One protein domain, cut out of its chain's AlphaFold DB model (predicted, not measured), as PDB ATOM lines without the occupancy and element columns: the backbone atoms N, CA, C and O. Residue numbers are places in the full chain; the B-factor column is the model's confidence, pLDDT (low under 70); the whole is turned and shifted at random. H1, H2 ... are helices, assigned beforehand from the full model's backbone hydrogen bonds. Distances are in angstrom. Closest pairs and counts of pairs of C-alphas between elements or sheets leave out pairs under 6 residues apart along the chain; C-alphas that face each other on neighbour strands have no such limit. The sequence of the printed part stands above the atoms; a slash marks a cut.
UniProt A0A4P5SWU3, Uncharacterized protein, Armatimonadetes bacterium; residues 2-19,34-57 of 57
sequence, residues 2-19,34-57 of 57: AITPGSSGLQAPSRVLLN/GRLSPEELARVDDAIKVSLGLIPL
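Overview. This is residues 2 to 19 and 34 to 57 of the 57 residues of an uncharacterized protein of Armatimonadetes bacterium (UniProt A0A4P5SWU3). One helix, H2, makes one side of a loose, open shape, and a mostly looped piece, residues 2 to 19, makes the other, folding back on itself through the tiny helix H1. H1 lies near one end of the length, beyond the first residue of H2, and the tail after H2 lies at the other. The 42 printed residues hold two named helices, H1 then H2, and no named strand; the class is all helix, with under half of the residues in named elements. The whole is loose, with a radius of gyration of the C-alphas of 11.6 A, and elongated, spanning 35 by 19 by 13 A.

Arrangement. H2, residues 38 to 51, and H1, residues 5 to 8, are apart. Residues 2 to 3 pair with residues 14 to 15, antiparallel. In H2 every O i to N i+4 pair is within hydrogen-bond range; H1 is too short for one.

Along the chain. H2 measures 19.7 A, from C-alpha 38 at (135.681, 145.791, 100.077) to C-alpha 51 at (125.494, 132.724, 89.378). H1 begins at C-alpha 5, (136.056, 154.336, 87.411).

Size, cuts and confidence. The C-alphas farthest apart, of Gln 11 and Pro 56, are 35.5 A apart. Residues 20 to 33 are not printed; C-alphas 19 and 34 are 21.7 A apart across this cut, which lies in the link from H1 to H2. Mean pLDDT of the printed part is 88.0; residue 57 alone is under 70.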
ATOM      1  N   ALA A   2     127.593 147.139  88.239       84.31
ATOM      2  CA  ALA A   2     128.351 148.264  87.679       84.31
ATOM      3  C   ALA A   2     129.486 148.701  88.623       84.31
ATOM      4  O   ALA A   2     129.294 148.714  89.837       84.31
ATOM      5  N   ILE A   3     130.638 149.037  88.046       87.38
ATOM      6  CA  ILE A   3     131.847 149.519  88.716       87.38
ATOM      7  C   ILE A   3     132.126 150.939  88.237       87.38
ATOM      8  O   ILE A   3     132.167 151.197  87.027       87.38
ATOM      9  N   THR A   4     132.344 151.844  89.184       82.69
ATOM     10  CA  THR A   4     132.650 153.247  88.897       82.69
ATOM     11  C   THR A   4     134.166 153.423  88.720       82.69
ATOM     12  O   THR A   4     134.943 152.869  89.502       82.69
ATOM     13  N   PRO A   5     134.629 154.190  87.716       75.81
ATOM     14  CA  PRO A   5     136.056 154.336  87.411       75.81
ATOM     15  C   PRO A   5     136.894 154.984  88.536       75.81
ATOM     16  O   PRO A   5     138.081 154.701  88.657       75.81
ATOM     17  N   GLY A   6     136.285 155.775  89.429       76.38
ATOM     18  CA  GLY A   6     137.008 156.497  90.488       76.38
ATOM     19  C   GLY A   6     137.586 155.638  91.625       76.38
ATOM     20  O   GLY A   6     138.673 155.933  92.109       76.38
ATOM     21  N   SER A   7     136.896 154.578  92.054       71.94
ATOM     22  CA  SER A   7     137.328 153.714  93.172       71.94
ATOM     23  C   SER A   7     138.120 152.485  92.724       71.94
ATOM     24  O   SER A   7     138.809 151.876  93.535       71.94
ATOM     25  N   SER A   8     138.018 152.121  91.443       79.00
ATOM     26  CA  SER A   8     138.422 150.806  90.933       79.00
ATOM     27  C   SER A   8     139.741 150.782  90.159       79.00
ATOM     28  O   SER A   8     140.274 149.703  89.902       79.00
ATOM     29  N   GLY A   9     140.264 151.950  89.766       82.69
ATOM     30  CA  GLY A   9     141.400 152.082  88.840       82.69
ATOM     31  C   GLY A   9     141.028 151.914  87.359       82.69
ATOM     32  O   GLY A   9     141.886 152.011  86.481       82.69
ATOM     33  N   LEU A  10     139.744 151.697  87.057       88.06
ATOM     34  CA  LEU A  10     139.245 151.609  85.686       88.06
ATOM     35  C   LEU A  10     139.108 153.004  85.067       88.06
ATOM     36  O   LEU A  10     138.753 153.965  85.733       88.06
ATOM     37  N   GLN A  11     139.346 153.111  83.761       86.88
ATOM     38  CA  GLN A  11     139.257 154.381  83.023       86.88
ATOM     39  C   GLN A  11     137.818 154.738  82.613       86.88
ATOM     40  O   GLN A  11     137.539 155.866  82.223       86.88
ATOM     41  N   ALA A  12     136.897 153.774  82.678       89.75
ATOM     42  CA  ALA A  12     135.516 153.936  82.240       89.75
ATOM     43  C   ALA A  12     134.541 153.148  83.133       89.75
ATOM     44  O   ALA A  12     134.935 152.137  83.731       89.75
ATOM     45  N   PRO A  13     133.257 153.561  83.192       89.31
ATOM     46  CA  PRO A  13     132.197 152.763  83.797       89.31
ATOM     47  C   PRO A  13     132.191 151.355  83.215       89.31
ATOM     48  O   PRO A  13     132.149 151.165  82.001       89.31
ATOM     49  N   SER A  14     132.264 150.364  84.094       91.25
ATOM     50  CA  SER A  14     132.477 148.968  83.709       91.25
ATOM     51  C   SER A  14     131.502 148.050  84.434       91.25
ATOM     52  O   SER A  14     130.794 148.470  85.348       91.25
ATOM     53  N   ARG A  15     131.429 146.775  84.039       91.88
ATOM     54  CA  ARG A  15     130.550 145.791  84.683       91.88
ATOM     55  C   ARG A  15     131.251 144.448  84.831       91.88
ATOM     56  O   ARG A  15     131.874 143.978  83.887       91.88
ATOM     57  N   VAL A  16     131.095 143.808  85.988       91.44
ATOM     58  CA  VAL A  16     131.570 142.432  86.209       91.44
ATOM     59  C   VAL A  16     130.588 141.438  85.575       91.44
ATOM     60  O   VAL A  16     129.376 141.554  85.792       91.44
ATOM     61  N   LEU A  17     131.111 140.481  84.799       92.06
ATOM     62  CA  LEU A  17     130.361 139.418  84.118       92.06
ATOM     63  C   LEU A  17     130.632 138.064  84.787       92.06
ATOM     64  O   LEU A  17     131.663 137.439  84.552       92.06
ATOM     65  N   LEU A  18     129.705 137.611  85.629       89.44
ATOM     66  CA  LEU A  18     129.874 136.383  86.420       89.44
ATOM     67  C   LEU A  18     129.599 135.103  85.630       89.44
ATOM     68  O   LEU A  18     130.112 134.043  85.961       89.44
ATOM     69  N   ASN A  19     128.892 135.221  84.512       85.62
ATOM     70  CA  ASN A  19     128.730 134.137  83.551       85.62
ATOM     71  C   ASN A  19     130.000 133.861  82.719       85.62
ATOM     72  O   ASN A  19     129.990 132.957  81.892       85.62
ATOM     73  N   GLY A  34     144.043 147.967  89.049       90.50
ATOM     74  CA  GLY A  34     143.436 148.607  90.213       90.50
ATOM     75  C   GLY A  34     142.784 147.596  91.152       90.50
ATOM     76  O   GLY A  34     143.027 146.391  91.049       90.50
ATOM     77  N   ARG A  35     141.966 148.088  92.085       90.38
ATOM     78  CA  ARG A  35     141.317 147.276  93.120       90.38
ATOM     79  C   ARG A  35     139.867 147.680  93.280       90.38
ATOM     80  O   ARG A  35     139.585 148.863  93.363       90.38
ATOM     81  N   LEU A  36     138.981 146.703  93.426       91.00
ATOM     82  CA  LEU A  36     137.631 146.966  93.916       91.00
ATOM     83  C   LEU A  36     137.653 147.265  95.419       91.00
ATOM     84  O   LEU A  36     138.476 146.702  96.154       91.00
ATOM     85  N   SER A  37     136.739 148.118  95.878       90.38
ATOM     86  CA  SER A  37     136.545 148.348  97.310       90.38
ATOM     87  C   SER A  37     136.051 147.066  98.008       90.38
ATOM     88  O   SER A  37     135.502 146.175  97.349       90.38
ATOM     89  N   PRO A  38     136.220 146.931  99.335       92.19
ATOM     90  CA  PRO A  38     135.681 145.791 100.077       92.19
ATOM     91  C   PRO A  38     134.170 145.595  99.866       92.19
ATOM     92  O   PRO A  38     133.710 144.467  99.707       92.19
ATOM     93  N   GLU A  39     133.406 146.685  99.786       91.56
ATOM     94  CA  GLU A  39     131.954 146.678  99.574       91.56
ATOM     95  C   GLU A  39     131.586 146.242  98.149       91.56
ATOM     96  O   GLU A  39     130.607 145.528  97.928       91.56
ATOM     97  N   GLU A  40     132.368 146.655  97.150       91.25
ATOM     98  CA  GLU A  40     132.227 146.158  95.781       91.25
ATOM     99  C   GLU A  40     132.531 144.662  95.713       91.25
ATOM    100  O   GLU A  40     131.756 143.905  95.131       91.25
ATOM    101  N   LEU A  41     133.617 144.215  96.344       92.19
ATOM    102  CA  LEU A  41     134.005 142.810  96.334       92.19
ATOM    103  C   LEU A  41     132.974 141.917  97.042       92.19
ATOM    104  O   LEU A  41     132.667 140.843  96.532       92.19
ATOM    105  N   ALA A  42     132.380 142.378  98.147       93.81
ATOM    106  CA  ALA A  42     131.305 141.661  98.839       93.81
ATOM    107  C   ALA A  42     130.079 141.445  97.934       93.81
ATOM    108  O   ALA A  42     129.561 140.338  97.822       93.81
ATOM    109  N   ARG A  43     129.668 142.480  97.188       92.38
ATOM    110  CA  ARG A  43     128.571 142.355  96.214       92.38
ATOM    111  C   ARG A  43     128.910 141.413  95.055       92.38
ATOM    112  O   ARG A  43     128.009 140.781  94.502       92.38
ATOM    113  N   VAL A  44     130.183 141.330  94.657       93.06
ATOM    114  CA  VAL A  44     130.642 140.342  93.667       93.06
ATOM    115  C   VAL A  44     130.510 138.927  94.226       93.06
ATOM    116  O   VAL A  44     129.988 138.072  93.518       93.06
ATOM    117  N   ASP A  45     130.921 138.689  95.473       93.44
ATOM    118  CA  ASP A  45     130.813 137.381  96.137       93.44
ATOM    119  C   ASP A  45     129.359 136.889  96.212       93.44
ATOM    120  O   ASP A  45     129.048 135.772  95.798       93.44
ATOM    121  N   ASP A  46     128.434 137.753  96.632       93.00
ATOM    122  CA  ASP A  46     127.012 137.401  96.693       93.00
ATOM    123  C   ASP A  46     126.438 137.073  95.314       93.00
ATOM    124  O   ASP A  46     125.708 136.095  95.136       93.00
ATOM    125  N   ALA A  47     126.822 137.840  94.297       91.75
ATOM    126  CA  ALA A  47     126.385 137.577  92.938       91.75
ATOM    127  C   ALA A  47     127.031 136.302  92.346       91.75
ATOM    128  O   ALA A  47     126.410 135.649  91.503       91.75
ATOM    129  N   ILE A  48     128.233 135.901  92.791       93.50
ATOM    130  CA  ILE A  48     128.853 134.614  92.422       93.50
ATOM    131  C   ILE A  48     128.029 133.459  92.987       93.50
ATOM    132  O   ILE A  48     127.752 132.508  92.255       93.50
ATOM    133  N   LYS A  49     127.586 133.556  94.248       92.62
ATOM    134  CA  LYS A  49     126.736 132.531  94.875       92.62
ATOM    135  C   LYS A  49     125.461 132.300  94.071       92.62
ATOM    136  O   LYS A  49     125.120 131.151  93.809       92.62
ATOM    137  N   VAL A  50     124.814 133.373  93.613       90.62
ATOM    138  CA  VAL A  50     123.648 133.281  92.719       90.62
ATOM    139  C   VAL A  50     124.034 132.661  91.373       90.62
ATOM    140  O   VAL A  50     123.399 131.710  90.928       90.62
ATOM    141  N   SER A  51     125.093 133.162  90.725       88.12
ATOM    142  CA  SER A  51     125.494 132.724  89.378       88.12
ATOM    143  C   SER A  51     125.917 131.254  89.307       88.12
ATOM    144  O   SER A  51     125.825 130.659  88.235       88.12
ATOM    145  N   LEU A  52     126.415 130.691  90.408       89.94
ATOM    146  CA  LEU A  52     126.830 129.292  90.515       89.94
ATOM    147  C   LEU A  52     125.781 128.403  91.205       89.94
ATOM    148  O   LEU A  52     126.030 127.215  91.384       89.94
ATOM    149  N   GLY A  53     124.624 128.953  91.598       90.56
ATOM    150  CA  GLY A  53     123.558 128.200  92.269       90.56
ATOM    151  C   GLY A  53     123.931 127.697  93.668       90.56
ATOM    152  O   GLY A  53     123.438 126.661  94.101       90.56
ATOM    153  N   LEU A  54     124.819 128.403  94.371       90.69
ATOM    154  CA  LEU A  54     125.283 128.043  95.719       90.69
ATOM    155  C   LEU A  54     124.302 128.459  96.822       90.69
ATOM    156  O   LEU A  54     124.475 128.071  97.975       90.69
ATOM    157  N   ILE A  55     123.298 129.266  96.479       91.50
ATOM    158  CA  ILE A  55     122.217 129.677  97.373       91.50
ATOM    159  C   ILE A  55     120.857 129.450  96.703       91.50
ATOM    160  O   ILE A  55     120.781 129.492  95.471       91.50
ATOM    161  N   PRO A  56     119.789 129.216  97.490       79.62
ATOM    162  CA  PRO A  56     118.428 129.174  96.969       79.62
ATOM    163  C   PRO A  56     118.050 130.516  96.337       79.62
ATOM    164  O   PRO A  56     118.471 131.568  96.826       79.62
ATOM    165  N   LEU A  57     117.267 130.455  95.259       68.12
ATOM    166  CA  LEU A  57     116.655 131.624  94.619       68.12
ATOM    167  C   LEU A  57     115.462 132.144  95.423       68.12
ATOM    168  O   LEU A  57     114.719 131.299  95.976       68.12
TER     169      LEU A  57